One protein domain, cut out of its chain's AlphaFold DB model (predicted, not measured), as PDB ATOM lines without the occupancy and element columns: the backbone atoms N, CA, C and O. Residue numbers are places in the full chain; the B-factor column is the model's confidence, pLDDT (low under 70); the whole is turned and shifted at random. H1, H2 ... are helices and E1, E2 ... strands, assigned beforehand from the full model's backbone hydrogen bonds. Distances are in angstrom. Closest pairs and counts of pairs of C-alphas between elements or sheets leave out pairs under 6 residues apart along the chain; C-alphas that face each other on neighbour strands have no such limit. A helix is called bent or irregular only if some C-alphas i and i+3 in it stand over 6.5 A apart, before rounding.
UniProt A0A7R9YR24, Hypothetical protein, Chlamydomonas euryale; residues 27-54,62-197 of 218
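Overview. This is residues 27 to 54 and 62 to 197 of the 218 residues of the protein "Hypothetical protein" of Chlamydomonas euryale (UniProt A0A7R9YR24). The domain has two lobes: in one, a small parallel sheet of three strands has H5 over one face and H7 on that same face but beside the strands, with H4 off to the side of E2; in the other, the long helix H8 has the short helices H1 and H2 packed on it. The short link from H7 to H8 joins the lobes, and beyond H8 a long tail, residues 164 to 197, folds back on itself in two loops, each with a short antiparallel pairing. The printed part has 164 residues, with named elements in the order H1 H2 H3 E1 H4 E2 H5 H6 E3 H7 H8, and the sheet runs E2 E1 E3. The class is mostly helix, but fewer than half of the residues, 73 of the 164, are in named elements. The whole is loose, with a radius of gyration of the C-alphas of 19.3 A, and it spans 58 by 44 by 36 A.

Along the chain. The inner strand E1 is residues 70 to 75, 16.0 A long, and its C-alpha 70 is at (115.202, 93.698, 143.911). E2 is residues 104 to 107, 10.0 A, and E3 is residues 130 to 133, 9.7 A. H5 is residues 113 to 121, 12.1 A, and H7 is residues 135 to 145, 15.8 A. H6 is residues 123 to 126, 5.1 A; H4 is residues 87 to 93, 10.1 A; H3 is residues 64 to 67, 5.0 A. H8, residues 150 to 163, is the longest helix at 20.2 A, with C-alpha 150 at (112.742, 124.305, 145.254) and C-alpha 163 at (126.770, 114.742, 156.137). H1 is residues 32 to 37, 7.6 A, neither bent nor irregular, but only just: C-alphas 34 and 37 are 6.0 A apart. H2 is residues 42 to 45, 5.0 A.

Arrangement. E1 and E3 are parallel at 20 degrees, with N 71 and O 130 2.8 A apart, within hydrogen-bond range. E2 and E1 are parallel at 32 degrees, with N 105 and O 72 at 2.8 A. E1, H4, E2 form a strand-helix-strand unit, two parallel neighbour strands with a helix between them in the chain. E2, H5 H6, E3 form a split unit, with E1 between its strands and a right-handed crossover. H5 is on the sheet at a height of 9.7 A, over E1 and slantwise to the strands, only just, at 30.3 degrees on the local plane. H7 is on the same face at a height of 5.2 A, over none of the strands; its closest C-alphas to E1 are those of Ala 137 and Glu 75, 5.2 A. H5 and H7 only just touch, with 3 pairs of C-alphas within 8 A, and only at their ends; the closest are those of Trp 113 and Ser 144, 4.8 A. H6 only grazes the sheet, with residues 124 to 126. H3 and H4 are not on the sheet, and neither touches a helix. H8 touches H2 with residues 155 to 159 alone, closest at the C-alphas of Met 155 and Phe 45, 4.4 A. H8 touches H1 with residues 162 to 163 alone, about perpendicular at 79 degrees; the closest C-alphas are those of Tyr 163 and Trp 35, 5.4 A. H7 and H8 are only just apart, 8.5 A at the closest. Every O i to N i+4 pair is within hydrogen-bond range in H1, H4 and H5, against 4 of 7 in H7 and 9 of 10 in H8; H2, H3 and H6 are too short for such a pair.

Size, cuts and confidence. The two C-alphas farthest apart, those of Arg 92 and Glu 172, are 61.4 A apart. Residues 55 to 61 are not printed, and C-alphas 54 and 62 are 12.5 A apart across the cut. The link E1 to H4, 11 residues, is long. In the tail, residues 166 to 167 pair with 177 to 178, and residues 188 to 189 with 195 to 196. The mean pLDDT of the printed part is 79.3; 29 residues are under 70, among them residues 77 to 88 and 166 to 177.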
ATOM      1  N   ASP A  27     133.971 106.774 155.941       62.75
ATOM      2  CA  ASP A  27     134.253 107.475 157.201       62.75
ATOM      3  C   ASP A  27     135.150 108.722 157.082       62.75
ATOM      4  O   ASP A  27     135.138 109.575 157.967       62.75
ATOM      5  N   HIS A  28     135.915 108.856 155.997       67.25
ATOM      6  CA  HIS A  28     136.738 110.040 155.728       67.25
ATOM      7  C   HIS A  28     136.018 111.065 154.840       67.25
ATOM      8  O   HIS A  28     136.397 112.233 154.826       67.25
ATOM      9  N   VAL A  29     134.980 110.647 154.108       71.81
ATOM     10  CA  VAL A  29     134.151 111.536 153.272       71.81
ATOM     11  C   VAL A  29     132.915 111.999 154.034       71.81
ATOM     12  O   VAL A  29     132.562 113.177 153.979       71.81
ATOM     13  N   PHE A  30     132.277 111.091 154.771       76.25
ATOM     14  CA  PHE A  30     131.086 111.362 155.556       76.25
ATOM     15  C   PHE A  30     131.428 111.652 157.012       76.25
ATOM     16  O   PHE A  30     132.242 110.982 157.643       76.25
ATOM     17  N   ASP A  31     130.754 112.646 157.569       77.50
ATOM     18  CA  ASP A  31     130.742 112.907 158.996       77.50
ATOM     19  C   ASP A  31     129.736 111.960 159.660       77.50
ATOM     20  O   ASP A  31     128.559 112.279 159.827       77.50
ATOM     21  N   ILE A  32     130.201 110.748 159.980       72.38
ATOM     22  CA  ILE A  32     129.370 109.701 160.591       72.38
ATOM     23  C   ILE A  32     128.785 110.176 161.928       72.38
ATOM     24  O   ILE A  32     127.659 109.822 162.255       72.38
ATOM     25  N   GLU A  33     129.498 111.018 162.676       70.94
ATOM     26  CA  GLU A  33     129.023 111.555 163.955       70.94
ATOM     27  C   GLU A  33     127.916 112.603 163.737       70.94
ATOM     28  O   GLU A  33     126.879 112.568 164.398       70.94
ATOM     29  N   ALA A  34     128.077 113.506 162.762       70.75
ATOM     30  CA  ALA A  34     127.027 114.465 162.414       70.75
ATOM     31  C   ALA A  34     125.791 113.801 161.790       70.75
ATOM     32  O   ALA A  34     124.682 114.306 161.951       70.75
ATOM     33  N   TRP A  35     125.966 112.689 161.076       70.38
ATOM     34  CA  TRP A  35     124.871 111.985 160.418       70.38
ATOM     35  C   TRP A  35     124.141 110.992 161.343       70.38
ATOM     36  O   TRP A  35     122.910 111.003 161.379       70.38
ATOM     37  N   TRP A  36     124.861 110.144 162.085       68.81
ATOM     38  CA  TRP A  36     124.277 109.061 162.891       68.81
ATOM     39  C   TRP A  36     123.905 109.492 164.314       68.81
ATOM     40  O   TRP A  36     122.847 109.112 164.810       68.81
ATOM     41  N   ASP A  37     124.755 110.280 164.977       71.69
ATOM     42  CA  ASP A  37     124.580 110.633 166.396       71.69
ATOM     43  C   ASP A  37     123.739 111.910 166.590       71.69
ATOM     44  O   ASP A  37     123.179 112.156 167.657       71.69
ATOM     45  N   ARG A  38     123.603 112.730 165.539       77.94
ATOM     46  CA  ARG A  38     122.925 114.036 165.596       77.94
ATOM     47  C   ARG A  38     121.786 114.128 164.579       77.94
ATOM     48  O   ARG A  38     121.970 114.704 163.506       77.94
ATOM     49  N   PRO A  39     120.587 113.607 164.896       80.31
ATOM     50  CA  PRO A  39     119.451 113.703 163.989       80.31
ATOM     51  C   PRO A  39     119.093 115.174 163.738       80.31
ATOM     52  O   PRO A  39     118.778 115.928 164.660       80.31
ATOM     53  N   LEU A  40     119.154 115.582 162.470       86.62
ATOM     54  CA  LEU A  40     118.773 116.927 162.039       86.62
ATOM     55  C   LEU A  40     117.244 117.036 161.890       86.62
ATOM     56  O   LEU A  40     116.645 116.106 161.336       86.62
ATOM     57  N   PRO A  41     116.623 118.160 162.306       90.75
ATOM     58  CA  PRO A  41     115.177 118.372 162.212       90.75
ATOM     59  C   PRO A  41     114.630 118.205 160.787       90.75
ATOM     60  O   PRO A  41     115.159 118.784 159.837       90.75
ATOM     61  N   GLU A  42     113.572 117.413 160.610       91.44
ATOM     62  CA  GLU A  42     113.048 117.118 159.267       91.44
ATOM     63  C   GLU A  42     112.341 118.307 158.604       91.44
ATOM     64  O   GLU A  42     112.322 118.404 157.381       91.44
ATOM     65  N   ASP A  43     111.827 119.250 159.392       91.56
ATOM     66  CA  ASP A  43     111.198 120.487 158.919       91.56
ATOM     67  C   ASP A  43     112.190 121.440 158.229       91.56
ATOM     68  O   ASP A  43     111.818 122.164 157.308       91.56
ATOM     69  N   ALA A  44     113.458 121.428 158.652       89.50
ATOM     70  CA  ALA A  44     114.506 122.294 158.108       89.50
ATOM     71  C   ALA A  44     115.471 121.575 157.147       89.50
ATOM     72  O   ALA A  44     116.134 122.224 156.328       89.50
ATOM     73  N   PHE A  45     115.580 120.249 157.257       89.12
ATOM     74  CA  PHE A  45     116.565 119.440 156.532       89.12
ATOM     75  C   PHE A  45     115.928 118.323 155.691       89.12
ATOM     76  O   PHE A  45     116.642 117.544 155.065       89.12
ATOM     77  N   GLY A  46     114.600 118.211 155.649       90.19
ATOM     78  CA  GLY A  46     113.916 117.126 154.945       90.19
ATOM     79  C   GLY A  46     114.081 115.773 155.652       90.19
ATOM     80  O   GLY A  46     114.640 115.721 156.750       90.19
ATOM     81  N   PRO A  47     113.622 114.666 155.051       89.12
ATOM     82  CA  PRO A  47     113.648 113.349 155.685       89.12
ATOM     83  C   PRO A  47     115.077 112.868 155.965       89.12
ATOM     84  O   PRO A  47     116.013 113.189 155.225       89.12
ATOM     85  N   ASN A  48     115.249 112.067 157.019       86.94
ATOM     86  CA  ASN A  48     116.536 111.429 157.285       86.94
ATOM     87  C   ASN A  48     116.954 110.506 156.124       86.94
ATOM     88  O   ASN A  48     116.135 109.746 155.608       86.94
ATOM     89  N   LEU A  49     118.231 110.548 155.731       84.94
ATOM     90  CA  LEU A  49     118.762 109.667 154.685       84.94
ATOM     91  C   LEU A  49     119.665 108.628 155.336       84.94
ATOM     92  O   LEU A  49     120.662 108.982 155.962       84.94
ATOM     93  N   GLU A  50     119.327 107.353 155.187       81.25
ATOM     94  CA  GLU A  50     120.184 106.260 155.631       81.25
ATOM     95  C   GLU A  50     121.138 105.841 154.509       81.25
ATOM     96  O   GLU A  50     120.703 105.512 153.406       81.25
ATOM     97  N   TRP A  51     122.440 105.810 154.795       76.19
ATOM     98  CA  TRP A  51     123.472 105.353 153.870       76.19
ATOM     99  C   TRP A  51     124.008 103.994 154.305       76.19
ATOM    100  O   TRP A  51     124.159 103.693 155.488       76.19
ATOM    101  N   ARG A  52     124.317 103.143 153.333       75.94
ATOM    102  CA  ARG A  52     125.107 101.929 153.540       75.94
ATOM    103  C   ARG A  52     126.021 101.766 152.344       75.94
ATOM    104  O   ARG A  52     125.637 102.096 151.224       75.94
ATOM    105  N   GLU A  53     127.218 101.252 152.583       73.31
ATOM    106  CA  GLU A  53     128.131 100.934 151.492       73.31
ATOM    107  C   GLU A  53     127.493  99.904 150.557       73.31
ATOM    108  O   GLU A  53     126.877  98.933 151.009       73.31
ATOM    109  N   TYR A  54     127.660 100.100 149.248       71.06
ATOM    110  CA  TYR A  54     127.113  99.195 148.232       71.06
ATOM    111  C   TYR A  54     127.627  97.754 148.402       71.06
ATOM    112  O   TYR A  54     126.894  96.800 148.139       71.06
ATOM    113  N   LEU A  62     125.209  87.555 153.217       88.94
ATOM    114  CA  LEU A  62     123.892  88.138 153.006       88.94
ATOM    115  C   LEU A  62     122.922  87.040 152.534       88.94
ATOM    116  O   LEU A  62     123.189  86.369 151.537       88.94
ATOM    117  N   PRO A  63     121.781  86.826 153.215       92.62
ATOM    118  CA  PRO A  63     120.818  85.826 152.777       92.62
ATOM    119  C   PRO A  63     120.277  86.136 151.377       92.62
ATOM    120  O   PRO A  63     119.839  87.260 151.123       92.62
ATOM    121  N   ARG A  64     120.191  85.114 150.511       89.56
ATOM    122  CA  ARG A  64     119.675  85.251 149.132       89.56
ATOM    123  C   ARG A  64     118.305  85.923 149.059       89.56
ATOM    124  O   ARG A  64     118.090  86.793 148.230       89.56
ATOM    125  N   ARG A  65     117.417  85.621 150.015       90.31
ATOM    126  CA  ARG A  65     116.089  86.256 150.121       90.31
ATOM    127  C   ARG A  65     116.126  87.784 150.231       90.31
ATOM    128  O   ARG A  65     115.125  88.428 149.958       90.31
ATOM    129  N   VAL A  66     117.227  88.351 150.729       89.00
ATOM    130  CA  VAL A  66     117.421  89.801 150.825       89.00
ATOM    131  C   VAL A  66     118.069  90.289 149.544       89.00
ATOM    132  O   VAL A  66     117.545  91.201 148.918       89.00
ATOM    133  N   SER A  67     119.164  89.651 149.118       87.62
ATOM    134  CA  SER A  67     119.912  90.082 147.937       87.62
ATOM    135  C   SER A  67     119.105  89.987 146.644       87.62
ATOM    136  O   SER A  67     119.332  90.798 145.763       87.62
ATOM    137  N   GLU A  68     118.194  89.027 146.503       89.38
ATOM    138  CA  GLU A  68     117.383  88.809 145.293       89.38
ATOM    139  C   GLU A  68     116.074  89.607 145.303       89.38
ATOM    140  O   GLU A  68     115.396  89.690 144.283       89.38
ATOM    141  N   ASN A  69     115.717  90.236 146.426       92.75
ATOM    142  CA  ASN A  69     114.480  90.999 146.554       92.75
ATOM    143  C   ASN A  69     114.623  92.419 145.972       92.75
ATOM    144  O   ASN A  69     114.536  93.421 146.692       92.75
ATOM    145  N   ARG A  70     114.897  92.477 144.663       92.44
ATOM    146  CA  ARG A  70     115.202  93.698 143.911       92.44
ATOM    147  C   ARG A  70     114.102  94.029 142.910       92.44
ATOM    148  O   ARG A  70     113.715  93.180 142.118       92.44
ATOM    149  N   LEU A  71     113.677  95.286 142.913       94.00
ATOM    150  CA  LEU A  71     112.968  95.916 141.812       94.00
ATOM    151  C   LEU A  71     113.995  96.642 140.951       94.00
ATOM    152  O   LEU A  71     114.602  97.622 141.388       94.00
ATOM    153  N   ARG A  72     114.203  96.139 139.742       91.81
ATOM    154  CA  ARG A  72     115.082  96.737 138.749       91.81
ATOM    155  C   ARG A  72     114.338  97.840 138.010       91.81
ATOM    156  O   ARG A  72     113.294  97.585 137.421       91.81
ATOM    157  N   ILE A  73     114.889  99.046 138.054       90.06
ATOM    158  CA  ILE A  73     114.402 100.198 137.305       90.06
ATOM    159  C   ILE A  73     115.290 100.363 136.077       90.06
ATOM    160  O   ILE A  73     116.494 100.611 136.201       90.06
ATOM    161  N   SER A  74     114.683 100.215 134.906       87.38
ATOM    162  CA  SER A  74     115.350 100.250 133.604       87.38
ATOM    163  C   SER A  74     114.730 101.295 132.684       87.38
ATOM    164  O   SER A  74     113.567 101.669 132.818       87.38
ATOM    165  N   GLU A  75     115.527 101.773 131.737       83.25
ATOM    166  CA  GLU A  75     115.049 102.623 130.650       83.25
ATOM    167  C   GLU A  75     114.266 101.785 129.625       83.25
ATOM    168  O   GLU A  75     114.754 100.751 129.160       83.25
ATOM    169  N   CYS A  76     113.085 102.261 129.234       77.56
ATOM    170  CA  CYS A  76     112.400 101.793 128.030       77.56
ATOM    171  C   CYS A  76     113.138 102.269 126.773       77.56
ATOM    172  O   CYS A  76     113.505 103.438 126.669       77.56
ATOM    173  N   GLN A  77     113.335 101.380 125.792       60.94
ATOM    174  CA  GLN A  77     113.880 101.749 124.481       60.94
ATOM    175  C   GLN A  77     112.817 102.480 123.640       60.94
ATOM    176  O   GLN A  77     112.344 101.961 122.632       60.94
ATOM    177  N   GLY A  78     112.464 103.698 124.047       54.56
ATOM    178  CA  GLY A  78     111.472 104.527 123.370       54.56
ATOM    179  C   GLY A  78     111.215 105.842 124.103       54.56
ATOM    180  O   GLY A  78     111.113 105.897 125.331       54.56
ATOM    181  N   SER A  79     111.103 106.937 123.345       55.59
ATOM    182  CA  SER A  79     110.362 108.111 123.813       55.59
ATOM    183  C   SER A  79     108.865 107.775 123.811       55.59
ATOM    184  O   SER A  79     108.455 106.738 123.290       55.59
ATOM    185  N   CYS A  80     108.010 108.664 124.320       60.44
ATOM    186  CA  CYS A  80     106.550 108.527 124.190       60.44
ATOM    187  C   CYS A  80     106.032 108.608 122.734       60.44
ATOM    188  O   CYS A  80     104.860 108.895 122.518       60.44
ATOM    189  N   ASP A  81     106.896 108.345 121.752       54.62
ATOM    190  CA  ASP A  81     106.645 108.354 120.317       54.62
ATOM    191  C   ASP A  81     106.836 106.946 119.692       54.62
ATOM    192  O   ASP A  81     106.737 106.797 118.474       54.62
ATOM    193  N   GLY A  82     107.155 105.918 120.499       54.03
ATOM    194  CA  GLY A  82     107.525 104.564 120.055       54.03
ATOM    195  C   GLY A  82     106.463 103.466 120.246       54.03
ATOM    196  O   GLY A  82     105.461 103.650 120.926       54.03
ATOM    197  N   LEU A  83     106.719 102.303 119.630       51.94
ATOM    198  CA  LEU A  83     105.923 101.055 119.677       51.94
ATOM    199  C   LEU A  83     106.365 100.092 120.807       51.94
ATOM    200  O   LEU A  83     106.127  98.888 120.728       51.94
ATOM    201  N   ASP A  84     107.090 100.583 121.809       62.47
ATOM    202  CA  ASP A  84     107.632  99.780 122.908       62.47
ATOM    203  C   ASP A  84     106.675  99.708 124.115       62.47
ATOM    204  O   ASP A  84     105.623 100.349 124.148       62.47
ATOM    205  N   GLU A  85     107.030  98.906 125.128       61.16
ATOM    206  CA  GLU A  85     106.178  98.639 126.303       61.16
ATOM    207  C   GLU A  85     105.778  99.910 127.081       61.16
ATOM    208  O   GLU A  85     104.709  99.941 127.694       61.16
ATOM    209  N   CYS A  86     106.601 100.969 127.043       63.28
ATOM    210  CA  CYS A  86     106.253 102.273 127.615       63.28
ATOM    211  C   CYS A  86     105.482 103.183 126.644       63.28
ATOM    212  O   CYS A  86     104.709 104.029 127.101       63.28
ATOM    213  N   GLY A  87     105.682 103.044 125.330       64.12
ATOM    214  CA  GLY A  87     105.125 103.926 124.306       64.12
ATOM    215  C   GLY A  87     103.599 103.903 124.249       64.12
ATOM    216  O   GLY A  87     102.963 104.951 124.365       64.12
ATOM    217  N   ASP A  88     102.985 102.718 124.194       65.81
ATOM    218  CA  ASP A  88     101.523 102.583 124.079       65.81
ATOM    219  C   ASP A  88     100.763 103.173 125.283       65.81
ATOM    220  O   ASP A  88      99.716 103.815 125.129       65.81
ATOM    221  N   VAL A  89     101.286 102.975 126.500       70.62
ATOM    222  CA  VAL A  89     100.696 103.531 127.729       70.62
ATOM    223  C   VAL A  89     100.942 105.037 127.804       70.62
ATOM    224  O   VAL A  89     100.005 105.788 128.105       70.62
ATOM    225  N   CYS A  90     102.155 105.496 127.479       75.25
ATOM    226  CA  CYS A  90     102.487 106.916 127.522       75.25
ATOM    227  C   CYS A  90     101.674 107.732 126.509       75.25
ATOM    228  O   CYS A  90     101.139 108.775 126.873       75.25
ATOM    229  N   ILE A  91     101.486 107.243 125.278       74.00
ATOM    230  CA  ILE A  91     100.697 107.934 124.244       74.00
ATOM    231  C   ILE A  91      99.240 108.119 124.688       74.00
ATOM    232  O   ILE A  91      98.633 109.160 124.444       74.00
ATOM    233  N   ARG A  92      98.660 107.112 125.352       74.31
ATOM    234  CA  ARG A  92      97.237 107.126 125.730       74.31
ATOM    235  C   ARG A  92      96.949 107.887 127.017       74.31
ATOM    236  O   ARG A  92      95.868 108.450 127.151       74.31
ATOM    237  N   THR A  93      97.870 107.849 127.976       79.94
ATOM    238  CA  THR A  93      97.615 108.329 129.347       79.94
ATOM    239  C   THR A  93      98.576 109.424 129.806       79.94
ATOM    240  O   THR A  93      98.331 110.056 130.829       79.94
ATOM    241  N   GLY A  94      99.674 109.655 129.081       80.56
ATOM    242  CA  GLY A  94     100.771 110.528 129.506       80.56
ATOM    243  C   GLY A  94     101.649 109.933 130.616       80.56
ATOM    244  O   GLY A  94     102.534 110.621 131.129       80.56
ATOM    245  N   ILE A  95     101.416 108.677 131.015       84.56
ATOM    246  CA  ILE A  95     102.182 107.991 132.059       84.56
ATOM    247  C   ILE A  95     103.491 107.453 131.473       84.56
ATOM    248  O   ILE A  95     103.489 106.652 130.543       84.56
ATOM    249  N   LYS A  96     104.617 107.882 132.050       84.44
ATOM    250  CA  LYS A  96     105.980 107.581 131.580       84.44
ATOM    251  C   LYS A  96     106.637 106.368 132.251       84.44
ATOM    252  O   LYS A  96     107.861 106.257 132.274       84.44
ATOM    253  N   TYR A  97     105.845 105.481 132.841       86.12
ATOM    254  CA  TYR A  97     106.342 104.282 133.513       86.12
ATOM    255  C   TYR A  97     105.409 103.091 133.299       86.12
ATOM    256  O   TYR A  97     104.211 103.260 133.065       86.12
ATOM    257  N   THR A  98     105.949 101.880 133.428       85.69
ATOM    258  CA  THR A  98     105.156 100.644 133.450       85.69
ATOM    259  C   THR A  98     104.907 100.171 134.886       85.69
ATOM    260  O   THR A  98     105.716 100.429 135.784       85.69
ATOM    261  N   PRO A  99     103.790  99.468 135.157       85.12
ATOM    262  CA  PRO A  99     103.605  98.788 136.434       85.12
ATOM    263  C   PRO A  99     104.724  97.773 136.684       85.12
ATOM    264  O   PRO A  99     105.167  97.107 135.753       85.12
ATOM    265  N   ALA A 100     105.118  97.592 137.947       88.50
ATOM    266  CA  ALA A 100     106.109  96.582 138.303       88.50
ATOM    267  C   ALA A 100     105.605  95.164 137.959       88.50
ATOM    268  O   ALA A 100     104.585  94.714 138.499       88.50
ATOM    269  N   VAL A 101     106.324  94.464 137.082       86.12
ATOM    270  CA  VAL A 101     106.056  93.076 136.663       86.12
ATOM    271  C   VAL A 101     107.367  92.302 136.731       86.12
ATOM    272  O   VAL A 101     108.396  92.800 136.290       86.12
ATOM    273  N   ASP A 102     107.350  91.121 137.357       87.69
ATOM    274  CA  ASP A 102     108.505  90.213 137.468       87.69
ATOM    275  C   ASP A 102     109.816  90.869 137.949       87.69
ATOM    276  O   ASP A 102     110.917  90.504 137.544       87.69
ATOM    277  N   GLY A 103     109.700  91.855 138.845       89.75
ATOM    278  CA  GLY A 103     110.846  92.557 139.426       89.75
ATOM    279  C   GLY A 103     111.437  93.634 138.523       89.75
ATOM    280  O   GLY A 103     112.528  94.118 138.807       89.75
ATOM    281  N   MET A 104     110.720  94.042 137.476       89.88
ATOM    282  CA  MET A 104     111.124  95.093 136.550       89.88
ATOM    283  C   MET A 104     110.100  96.232 136.540       89.88
ATOM    284  O   MET A 104     108.890  96.000 136.545       89.88
ATOM    285  N   LEU A 105     110.596  97.465 136.545       90.12
ATOM    286  CA  LEU A 105     109.829  98.694 136.380       90.12
ATOM    287  C   LEU A 105     110.539  99.518 135.315       90.12
ATOM    288  O   LEU A 105     111.679  99.938 135.511       90.12
ATOM    289  N   ASN A 106     109.875  99.751 134.189       87.69
ATOM    290  CA  ASN A 106     110.471 100.534 133.122       87.69
ATOM    291  C   ASN A 106     110.025 101.992 133.215       87.69
ATOM    292  O   ASN A 106     108.862 102.277 133.503       87.69
ATOM    293  N   VAL A 107     110.955 102.909 132.965       86.50
ATOM    294  CA  VAL A 107     110.719 104.356 132.909       86.50
ATOM    295  C   VAL A 107     111.160 104.910 131.556       86.50
ATOM    296  O   VAL A 107     112.127 104.427 130.965       86.50
ATOM    297  N   SER A 108     110.462 105.930 131.061       83.88
ATOM    298  CA  SER A 108     110.822 106.641 129.833       83.88
ATOM    299  C   SER A 108     111.447 108.013 130.113       83.88
ATOM    300  O   SER A 108     111.410 108.539 131.231       83.88
ATOM    301  N   ALA A 109     112.052 108.604 129.082       79.50
ATOM    302  CA  ALA A 109     112.756 109.877 129.188       79.50
ATOM    303  C   ALA A 109     111.866 111.054 129.624       79.50
ATOM    304  O   ALA A 109     110.734 111.259 129.164       79.50
ATOM    305  N   GLY A 110     112.418 111.875 130.524       77.31
ATOM    306  CA  GLY A 110     111.737 113.040 131.081       77.31
ATOM    307  C   GLY A 110     110.571 112.683 132.003       77.31
ATOM    308  O   GLY A 110     109.572 113.406 132.003       77.31
ATOM    309  N   ILE A 111     110.638 111.545 132.700       83.50
ATOM    310  CA  ILE A 111     109.699 111.208 133.773       83.50
ATOM    311  C   ILE A 111     109.775 112.256 134.889       83.50
ATOM    312  O   ILE A 111     110.856 112.623 135.350       83.50
ATOM    313  N   ASP A 112     108.615 112.749 135.315       85.69
ATOM    314  CA  ASP A 112     108.512 113.687 136.434       85.69
ATOM    315  C   ASP A 112     108.684 112.958 137.778       85.69
ATOM    316  O   ASP A 112     108.272 111.804 137.928       85.69
ATOM    317  N   TRP A 113     109.221 113.645 138.789       85.12
ATOM    318  CA  TRP A 113     109.310 113.150 140.161       85.12
ATOM    319  C   TRP A 113     107.976 112.603 140.687       85.12
ATOM    320  O   TRP A 113     107.967 111.557 141.335       85.12
ATOM    321  N   LYS A 114     106.833 113.246 140.396       88.25
ATOM    322  CA  LYS A 114     105.521 112.766 140.875       88.25
ATOM    323  C   LYS A 114     105.161 111.407 140.280       88.25
ATOM    324  O   LYS A 114     104.727 110.523 141.015       88.25
ATOM    325  N   GLN A 115     105.394 111.233 138.980       87.94
ATOM    326  CA  GLN A 115     105.162 109.967 138.284       87.94
ATOM    327  C   GLN A 115     106.120 108.881 138.777       87.94
ATOM    328  O   GLN A 115     105.690 107.767 139.055       87.94
ATOM    329  N   LEU A 116     107.401 109.210 138.958       88.06
ATOM    330  CA  LEU A 116     108.379 108.276 139.513       88.06
ATOM    331  C   LEU A 116     107.989 107.834 140.930       88.06
ATOM    332  O   LEU A 116     108.004 106.642 141.236       88.06
ATOM    333  N   LYS A 117     107.608 108.790 141.786       89.31
ATOM    334  CA  LYS A 117     107.151 108.531 143.154       89.31
ATOM    335  C   LYS A 117     105.925 107.630 143.158       89.31
ATOM    336  O   LYS A 117     105.843 106.747 144.006       89.31
ATOM    337  N   GLU A 118     104.985 107.833 142.246       90.88
ATOM    338  CA  GLU A 118     103.814 106.969 142.100       90.88
ATOM    339  C   GLU A 118     104.214 105.551 141.667       90.88
ATOM    340  O   GLU A 118     103.829 104.585 142.330       90.88
ATOM    341  N   ALA A 119     105.063 105.429 140.642       89.31
ATOM    342  CA  ALA A 119     105.512 104.156 140.082       89.31
ATOM    343  C   ALA A 119     106.104 103.224 141.154       89.31
ATOM    344  O   ALA A 119     105.713 102.057 141.274       89.31
ATOM    345  N   VAL A 120     106.996 103.764 141.994       90.81
ATOM    346  CA  VAL A 120     107.660 103.007 143.069       90.81
ATOM    347  C   VAL A 120     106.774 102.782 144.300       90.81
ATOM    348  O   VAL A 120     107.080 101.921 145.123       90.81
ATOM    349  N   ASN A 121     105.668 103.522 144.442       92.31
ATOM    350  CA  ASN A 121     104.747 103.399 145.576       92.31
ATOM    351  C   ASN A 121     103.542 102.486 145.325       92.31
ATOM    352  O   ASN A 121     102.704 102.343 146.225       92.31
ATOM    353  N   THR A 122     103.461 101.849 144.160       91.88
ATOM    354  CA  THR A 122     102.447 100.827 143.871       91.88
ATOM    355  C   THR A 122     102.620  99.590 144.764       91.88
ATOM    356  O   THR A 122     103.733  99.255 145.171       91.88
ATOM    357  N   ASP A 123     101.533  98.866 145.056       92.12
ATOM    358  CA  ASP A 123     101.587  97.659 145.902       92.12
ATOM    359  C   ASP A 123     102.519  96.582 145.326       92.12
ATOM    360  O   ASP A 123     103.242  95.910 146.063       92.12
ATOM    361  N   LYS A 124     102.559  96.470 143.991       91.12
ATOM    362  CA  LYS A 124     103.475  95.568 143.282       91.12
ATOM    363  C   LYS A 124     104.937  95.976 143.458       91.12
ATOM    364  O   LYS A 124     105.776  95.112 143.683       91.12
ATOM    365  N   ALA A 125     105.249  97.273 143.393       92.06
ATOM    366  CA  ALA A 125     106.607  97.767 143.611       92.06
ATOM    367  C   ALA A 125     107.041  97.615 145.080       92.06
ATOM    368  O   ALA A 125     108.144  97.146 145.352       92.06
ATOM    369  N   LYS A 126     106.149  97.908 146.036       93.31
ATOM    370  CA  LYS A 126     106.396  97.788 147.490       93.31
ATOM    371  C   LYS A 126     106.606  96.353 147.988       93.31
ATOM    372  O   LYS A 126     107.104  96.152 149.109       93.31
ATOM    373  N   ALA A 127     106.235  95.357 147.180       92.38
ATOM    374  CA  ALA A 127     106.589  93.962 147.423       92.38
ATOM    375  C   ALA A 127     108.117  93.772 147.451       92.38
ATOM    376  O   ALA A 127     108.621  92.957 148.229       92.38
ATOM    377  N   TYR A 128     108.844  94.589 146.683       93.81
ATOM    378  CA  TYR A 128     110.296  94.586 146.635       93.81
ATOM    379  C   TYR A 128     110.913  95.494 147.701       93.81
ATOM    380  O   TYR A 128     110.335  96.510 148.085       93.81
ATOM    381  N   LYS A 129     112.085  95.110 148.222       89.81
ATOM    382  CA  LYS A 129     112.765  95.851 149.307       89.81
ATOM    383  C   LYS A 129     114.003  96.607 148.861       89.81
ATOM    384  O   LYS A 129     114.437  97.512 149.565       89.81
ATOM    385  N   ILE A 130     114.557  96.250 147.710       90.31
ATOM    386  CA  ILE A 130     115.725  96.905 147.136       90.31
ATOM    387  C   ILE A 130     115.306  97.521 145.809       90.31
ATOM    388  O   ILE A 130     114.812  96.814 144.937       90.31
ATOM    389  N   LEU A 131     115.529  98.820 145.643       90.56
ATOM    390  CA  LEU A 131     115.473  99.459 144.332       90.56
ATOM    391  C   LEU A 131     116.860  99.359 143.700       90.56
ATOM    392  O   LEU A 131     117.848  99.777 144.304       90.56
ATOM    393  N   TYR A 132     116.943  98.778 142.509       89.62
ATOM    394  CA  TYR A 132     118.174  98.684 141.737       89.62
ATOM    395  C   TYR A 132     118.033  99.530 140.476       89.62
ATOM    396  O   TYR A 132     117.180  99.253 139.637       89.62
ATOM    397  N   LEU A 133     118.852 100.569 140.362       87.75
ATOM    398  CA  LEU A 133     118.843 101.490 139.232       87.75
ATOM    399  C   LEU A 133     119.887 101.036 138.213       87.75
ATOM    400  O   LEU A 133     121.070 100.953 138.544       87.75
ATOM    401  N   ASP A 134     119.467 100.763 136.979       83.44
ATOM    402  CA  ASP A 134     120.419 100.554 135.890       83.44
ATOM    403  C   ASP A 134     121.133 101.861 135.523       83.44
ATOM    404  O   ASP A 134     120.577 102.950 135.661       83.44
ATOM    405  N   GLN A 135     122.347 101.757 134.971       76.88
ATOM    406  CA  GLN A 135     123.157 102.923 134.594       76.88
ATOM    407  C   GLN A 135     122.393 103.912 133.698       76.88
ATOM    408  O   GLN A 135     122.468 105.115 133.909       76.88
ATOM    409  N   LYS A 136     121.619 103.401 132.736       74.62
ATOM    410  CA  LYS A 136     120.800 104.228 131.839       74.62
ATOM    411  C   LYS A 136     119.600 104.863 132.538       74.62
ATOM    412  O   LYS A 136     119.194 105.962 132.189       74.62
ATOM    413  N   ALA A 137     119.049 104.202 133.557       70.12
ATOM    414  CA  ALA A 137     117.973 104.778 134.357       70.12
ATOM    415  C   ALA A 137     118.470 105.962 135.201       70.12
ATOM    416  O   ALA A 137     117.700 106.883 135.464       70.12
ATOM    417  N   LEU A 138     119.754 105.985 135.579       70.81
ATOM    418  CA  LEU A 138     120.352 107.106 136.309       70.81
ATOM    419  C   LEU A 138     120.284 108.419 135.508       70.81
ATOM    420  O   LEU A 138     119.934 109.460 136.066       70.81
ATOM    421  N   ASP A 139     120.535 108.353 134.198       71.69
ATOM    422  CA  ASP A 139     120.448 109.511 133.297       71.69
ATOM    423  C   ASP A 139     119.009 110.050 133.212       71.69
ATOM    424  O   ASP A 139     118.785 111.262 133.153       71.69
ATOM    425  N   LEU A 140     118.011 109.165 133.290       69.38
ATOM    426  CA  LEU A 140     116.598 109.551 133.321       69.38
ATOM    427  C   LEU A 140     116.233 110.226 134.646       69.38
ATOM    428  O   LEU A 140     115.563 111.260 134.647       69.38
ATOM    429  N   LEU A 141     116.714 109.695 135.772       70.81
ATOM    430  CA  LEU A 141     116.462 110.258 137.101       70.81
ATOM    431  C   LEU A 141     117.069 111.649 137.286       70.81
ATOM    432  O   LEU A 141     116.522 112.459 138.035       70.81
ATOM    433  N   HIS A 142     118.147 111.964 136.563       71.69
ATOM    434  CA  HIS A 142     118.688 113.318 136.531       71.69
ATOM    435  C   HIS A 142     117.644 114.334 136.033       71.69
ATOM    436  O   HIS A 142     117.579 115.453 136.536       71.69
ATOM    437  N   THR A 143     116.773 113.956 135.091       69.38
ATOM    438  CA  THR A 143     115.683 114.841 134.642       69.38
ATOM    439  C   THR A 143     114.582 114.983 135.692       69.38
ATOM    440  O   THR A 143     114.129 116.099 135.936       69.38
ATOM    441  N   SER A 144     114.225 113.913 136.405       71.81
ATOM    442  CA  SER A 144     113.264 113.980 137.517       71.81
ATOM    443  C   SER A 144     113.768 114.846 138.673       71.81
ATOM    444  O   SER A 144     112.982 115.509 139.342       71.81
ATOM    445  N   TRP A 145     115.086 114.898 138.892       74.06
ATOM    446  CA  TRP A 145     115.682 115.807 139.872       74.06
ATOM    447  C   TRP A 145     115.377 117.278 139.560       74.06
ATOM    448  O   TRP A 145     115.163 118.078 140.468       74.06
ATOM    449  N   THR A 146     115.315 117.642 138.276       70.88
ATOM    450  CA  THR A 146     115.020 119.022 137.860       70.88
ATOM    451  C   THR A 146     113.567 119.439 138.074       70.88
ATOM    452  O   THR A 146     113.270 120.626 137.977       70.88
ATOM    453  N   THR A 147     112.672 118.495 138.377       77.19
ATOM    454  CA  THR A 147     111.246 118.768 138.598       77.19
ATOM    455  C   THR A 147     110.833 118.735 140.072       77.19
ATOM    456  O   THR A 147     109.658 118.935 140.385       77.19
ATOM    457  N   LEU A 148     111.783 118.511 140.989       82.06
ATOM    458  CA  LEU A 148     111.567 118.665 142.429       82.06
ATOM    459  C   LEU A 148     111.229 120.116 142.784       82.06
ATOM    460  O   LEU A 148     111.702 121.061 142.153       82.06
ATOM    461  N   GLU A 149     110.434 120.292 143.838       86.50
ATOM    462  CA  GLU A 149     110.122 121.620 144.357       86.50
ATOM    463  C   GLU A 149     111.378 122.264 144.968       86.50
ATOM    464  O   GLU A 149     112.166 121.605 145.652       86.50
ATOM    465  N   ASP A 150     111.557 123.575 144.772       85.75
ATOM    466  CA  ASP A 150     112.742 124.305 145.254       85.75
ATOM    467  C   ASP A 150     112.966 124.152 146.768       85.75
ATOM    468  O   ASP A 150     114.108 124.116 147.238       85.75
ATOM    469  N   GLY A 151     111.877 124.045 147.538       88.12
ATOM    470  CA  GLY A 151     111.917 123.789 148.977       88.12
ATOM    471  C   GLY A 151     112.556 122.440 149.311       88.12
ATOM    472  O   GLY A 151     113.466 122.386 150.141       88.12
ATOM    473  N   ASP A 152     112.149 121.379 148.613       87.00
ATOM    474  CA  ASP A 152     112.680 120.024 148.793       87.00
ATOM    475  C   ASP A 152     114.153 119.947 148.392       87.00
ATOM    476  O   ASP A 152     114.979 119.408 149.133       87.00
ATOM    477  N   ILE A 153     114.513 120.566 147.261       86.06
ATOM    478  CA  ILE A 153     115.905 120.659 146.808       86.06
ATOM    479  C   ILE A 153     116.752 121.370 147.867       86.06
ATOM    480  O   ILE A 153     117.854 120.921 148.189       86.06
ATOM    481  N   LYS A 154     116.257 122.481 148.424       87.88
ATOM    482  CA  LYS A 154     116.973 123.248 149.447       87.88
ATOM    483  C   LYS A 154     117.177 122.430 150.719       87.88
ATOM    484  O   LYS A 154     118.299 122.397 151.220       87.88
ATOM    485  N   MET A 155     116.134 121.771 151.220       90.31
ATOM    486  CA  MET A 155     116.209 120.920 152.411       90.31
ATOM    487  C   MET A 155     117.195 119.763 152.215       90.31
ATOM    488  O   MET A 155     118.076 119.559 153.051       90.31
ATOM    489  N   PHE A 156     117.128 119.079 151.071       88.75
ATOM    490  CA  PHE A 156     118.049 117.996 150.731       88.75
ATOM    491  C   PHE A 156     119.505 118.470 150.646       88.75
ATOM    492  O   PHE A 156     120.396 117.864 151.243       88.75
ATOM    493  N   LYS A 157     119.755 119.590 149.949       87.19
ATOM    494  CA  LYS A 157     121.089 120.204 149.862       87.19
ATOM    495  C   LYS A 157     121.624 120.578 151.237       87.19
ATOM    496  O   LYS A 157     122.788 120.326 151.541       87.19
ATOM    497  N   HIS A 158     120.763 121.159 152.069       87.62
ATOM    498  CA  HIS A 158     121.114 121.541 153.424       87.62
ATOM    499  C   HIS A 158     121.534 120.313 154.233       87.62
ATOM    500  O   HIS A 158     122.624 120.315 154.792       87.62
ATOM    501  N   ARG A 159     120.758 119.223 154.201       88.75
ATOM    502  CA  ARG A 159     121.111 117.961 154.870       88.75
ATOM    503  C   ARG A 159     122.443 117.388 154.387       88.75
ATOM    504  O   ARG A 159     123.306 117.093 155.209       88.75
ATOM    505  N   LEU A 160     122.649 117.286 153.073       87.12
ATOM    506  CA  LEU A 160     123.887 116.733 152.512       87.12
ATOM    507  C   LEU A 160     125.139 117.538 152.883       87.12
ATOM    508  O   LEU A 160     126.181 116.943 153.157       87.12
ATOM    509  N   ASN A 161     125.040 118.866 152.982       85.88
ATOM    510  CA  ASN A 161     126.151 119.714 153.427       85.88
ATOM    511  C   ASN A 161     126.612 119.412 154.864       85.88
ATOM    512  O   ASN A 161     127.761 119.694 155.206       85.88
ATOM    513  N   HIS A 162     125.743 118.827 155.695       84.75
ATOM    514  CA  HIS A 162     126.069 118.409 157.061       84.75
ATOM    515  C   HIS A 162     126.564 116.965 157.164       84.75
ATOM    516  O   HIS A 162     127.162 116.609 158.174       84.75
ATOM    517  N   TYR A 163     126.347 116.143 156.137       83.38
ATOM    518  CA  TYR A 163     126.770 114.742 156.137       83.38
ATOM    519  C   TYR A 163     128.209 114.545 155.685       83.38
ATOM    520  O   TYR A 163     128.740 113.455 155.842       83.38
ATOM    521  N   VAL A 164     128.849 115.573 155.138       79.81
ATOM    522  CA  VAL A 164     130.224 115.504 154.635       79.81
ATOM    523  C   VAL A 164     131.220 116.066 155.629       79.81
ATOM    524  O   VAL A 164     130.943 117.029 156.352       79.81
ATOM    525  N   SER A 165     132.411 115.483 155.625       74.06
ATOM    526  CA  SER A 165     133.520 115.893 156.468       74.06
ATOM    527  C   SER A 165     134.714 116.379 155.644       74.06
ATOM    528  O   SER A 165     134.650 116.569 154.426       74.06
ATOM    529  N   VAL A 166     135.804 116.658 156.349       69.25
ATOM    530  CA  VAL A 166     137.075 117.066 155.751       69.25
ATOM    531  C   VAL A 166     137.777 115.858 155.149       69.25
ATOM    532  O   VAL A 166     137.978 114.864 155.844       69.25
ATOM    533  N   ILE A 167     138.217 115.994 153.900       63.03
ATOM    534  CA  ILE A 167     139.091 115.036 153.227       63.03
ATOM    535  C   ILE A 167     140.525 115.562 153.290       63.03
ATOM    536  O   ILE A 167     140.800 116.708 152.936       63.03
ATOM    537  N   CYS A 168     141.452 114.700 153.709       51.44
ATOM    538  CA  CYS A 168     142.886 114.953 153.641       51.44
ATOM    539  C   CYS A 168     143.540 113.846 152.806       51.44
ATOM    540  O   CYS A 168     143.694 112.716 153.266       51.44
ATOM    541  N   CYS A 169     143.876 114.160 151.555       51.81
ATOM    542  CA  CYS A 169     144.650 113.275 150.674       51.81
ATOM    543  C   CYS A 169     145.834 113.998 150.019       51.81
ATOM    544  O   CYS A 169     146.341 113.527 149.008       51.81
ATOM    545  N   LEU A 170     146.250 115.152 150.548       48.72
ATOM    546  CA  LEU A 170     147.378 115.902 150.003       48.72
ATOM    547  C   LEU A 170     148.633 115.654 150.844       48.72
ATOM    548  O   LEU A 170     148.559 115.546 152.067       48.72
ATOM    549  N   GLU A 171     149.762 115.514 150.150       42.75
ATOM    550  CA  GLU A 171     151.088 115.239 150.716       42.75
ATOM    551  C   GLU A 171     151.618 116.431 151.536       42.75
ATOM    552  O   GLU A 171     152.277 116.254 152.560       42.75
ATOM    553  N   GLU A 172     151.248 117.652 151.142       50.69
ATOM    554  CA  GLU A 172     151.489 118.885 151.894       50.69
ATOM    555  C   GLU A 172     150.256 119.266 152.720       50.69
ATOM    556  O   GLU A 172     149.143 118.993 152.288       50.69
ATOM    557  N   GLN A 173     150.439 119.912 153.883       50.06
ATOM    558  CA  GLN A 173     149.358 120.346 154.786       50.06
ATOM    559  C   GLN A 173     148.630 121.592 154.238       50.06
ATOM    560  O   GLN A 173     148.984 122.713 154.607       50.06
ATOM    561  N   PRO A 174     147.568 121.473 153.424       51.28
ATOM    562  CA  PRO A 174     146.950 122.607 152.739       51.28
ATOM    563  C   PRO A 174     145.837 123.241 153.594       51.28
ATOM    564  O   PRO A 174     145.021 124.018 153.101       51.28
ATOM    565  N   GLY A 175     145.754 122.874 154.876       53.53
ATOM    566  CA  GLY A 175     144.585 123.099 155.719       53.53
ATOM    567  C   GLY A 175     143.483 122.053 155.508       53.53
ATOM    568  O   GLY A 175     143.705 120.968 154.974       53.53
ATOM    569  N   TRP A 176     142.280 122.369 155.983       59.50
ATOM    570  CA  TRP A 176     141.132 121.460 155.969       59.50
ATOM    571  C   TRP A 176     140.324 121.665 154.679       59.50
ATOM    572  O   TRP A 176     139.684 122.705 154.511       59.50
ATOM    573  N   ILE A 177     140.326 120.680 153.776       65.44
ATOM    574  CA  ILE A 177     139.508 120.696 152.553       65.44
ATOM    575  C   ILE A 177     138.195 119.965 152.819       65.44
ATOM    576  O   ILE A 177     138.167 118.771 153.105       65.44
ATOM    577  N   TRP A 178     137.086 120.687 152.713       70.69
ATOM    578  CA  TRP A 178     135.757 120.115 152.890       70.69
ATOM    579  C   TRP A 178     135.240 119.556 151.575       70.69
ATOM    580  O   TRP A 178     135.318 120.231 150.547       70.69
ATOM    581  N   TYR A 179     134.684 118.348 151.622       77.12
ATOM    582  CA  TYR A 179     133.970 117.815 150.472       77.12
ATOM    583  C   TYR A 179     132.679 118.616 150.242       77.12
ATOM    584  O   TYR A 179     131.982 118.972 151.192       77.12
ATOM    585  N   ASP A 180     132.378 118.912 148.980       79.06
ATOM    586  CA  ASP A 180     131.168 119.614 148.544       79.06
ATOM    587  C   ASP A 180     130.465 118.743 147.496       79.06
ATOM    588  O   ASP A 180     130.923 118.635 146.353       79.06
ATOM    589  N   PHE A 181     129.353 118.116 147.900       80.75
ATOM    590  CA  PHE A 181     128.524 117.264 147.036       80.75
ATOM    591  C   PHE A 181     128.039 117.976 145.781       80.75
ATOM    592  O   PHE A 181     127.763 117.325 144.780       80.75
ATOM    593  N   PHE A 182     127.916 119.298 145.843       82.62
ATOM    594  CA  PHE A 182     127.343 120.108 144.784       82.62
ATOM    595  C   PHE A 182     128.411 120.909 144.052       82.62
ATOM    596  O   PHE A 182     128.070 121.873 143.367       82.62
ATOM    597  N   SER A 183     129.689 120.536 144.196       81.25
ATOM    598  CA  SER A 183     130.835 121.276 143.659       81.25
ATOM    599  C   SER A 183     130.798 121.484 142.141       81.25
ATOM    600  O   SER A 183     131.398 122.431 141.634       81.25
ATOM    601  N   ASP A 184     130.078 120.648 141.407       80.06
ATOM    602  CA  ASP A 184     129.854 120.706 139.961       80.06
ATOM    603  C   ASP A 184     128.618 121.532 139.557       80.06
ATOM    604  O   ASP A 184     128.462 121.893 138.387       80.06
ATOM    605  N   THR A 185     127.763 121.898 140.515       80.25
ATOM    606  CA  THR A 185     126.559 122.700 140.272       80.25
ATOM    607  C   THR A 185     126.852 124.204 140.292       80.25
ATOM    608  O   THR A 185     127.677 124.700 141.067       80.25
ATOM    609  N   TYR A 186     126.162 124.956 139.426       78.31
ATOM    610  CA  TYR A 186     126.306 126.409 139.302       78.31
ATOM    611  C   TYR A 186     124.978 127.085 138.932       78.31
ATOM    612  O   TYR A 186     124.280 126.573 138.056       78.31
ATOM    613  N   PRO A 187     124.658 128.261 139.508       84.88
ATOM    614  CA  PRO A 187     125.347 128.904 140.632       84.88
ATOM    615  C   PRO A 187     125.151 128.107 141.930       84.88
ATOM    616  O   PRO A 187     124.107 127.484 142.123       84.88
ATOM    617  N   ARG A 188     126.132 128.145 142.841       83.12
ATOM    618  CA  ARG A 188     126.012 127.461 144.139       83.12
ATOM    619  C   ARG A 188     126.559 128.261 145.315       83.12
ATOM    620  O   ARG A 188     127.346 129.196 145.151       83.12
ATOM    621  N   ARG A 189     126.141 127.827 146.502       84.12
ATOM    622  CA  ARG A 189     126.715 128.153 147.806       84.12
ATOM    623  C   ARG A 189     127.264 126.864 148.388       84.12
ATOM    624  O   ARG A 189     126.572 125.849 148.325       84.12
ATOM    625  N   ASP A 190     128.471 126.907 148.924       82.00
ATOM    626  CA  ASP A 190     128.984 125.775 149.688       82.00
ATOM    627  C   ASP A 190     128.487 125.814 151.142       82.00
ATOM    628  O   ASP A 190     127.720 126.694 151.545       82.00
ATOM    629  N   ARG A 191     128.947 124.863 151.957       79.44
ATOM    630  CA  ARG A 191     128.591 124.778 153.380       79.44
ATOM    631  C   ARG A 191     129.018 125.986 154.232       79.44
ATOM    632  O   ARG A 191     128.567 126.092 155.367       79.44
ATOM    633  N   PHE A 192     129.895 126.857 153.728       83.56
ATOM    634  CA  PHE A 192     130.362 128.079 154.398       83.56
ATOM    635  C   PHE A 192     129.725 129.341 153.806       83.56
ATOM    636  O   PHE A 192     130.210 130.444 154.043       83.56
ATOM    637  N   ASP A 193     128.662 129.175 153.017       84.12
ATOM    638  CA  ASP A 193     127.957 130.240 152.305       84.12
ATOM    639  C   ASP A 193     128.833 131.029 151.313       84.12
ATOM    640  O   ASP A 193     128.510 132.154 150.930       84.12
ATOM    641  N   ARG A 194     129.938 130.437 150.835       84.50
ATOM    642  CA  ARG A 194     130.764 131.045 149.783       84.50
ATOM    643  C   ARG A 194     130.062 130.900 148.433       84.50
ATOM    644  O   ARG A 194     129.614 129.810 148.074       84.50
ATOM    645  N   HIS A 195     129.979 131.987 147.662       88.00
ATOM    646  CA  HIS A 195     129.291 132.003 146.363       88.00
ATOM    647  C   HIS A 195     130.208 131.628 145.204       88.00
ATOM    648  O   HIS A 195     131.172 132.329 144.905       88.00
ATOM    649  N   PHE A 196     129.823 130.594 144.459       85.12
ATOM    650  CA  PHE A 196     130.494 130.187 143.229       85.12
ATOM    651  C   PHE A 196     129.571 130.432 142.033       85.12
ATOM    652  O   PHE A 196     128.542 129.773 141.869       85.12
ATOM    653  N   LYS A 197     129.936 131.411 141.196       87.25
ATOM    654  CA  LYS A 197     129.148 131.816 140.015       87.25
ATOM    655  C   LYS A 197     129.629 131.171 138.713       87.25
ATOM    656  O   LYS A 197     128.824 130.929 137.822       87.25
TER     657      LYS A 197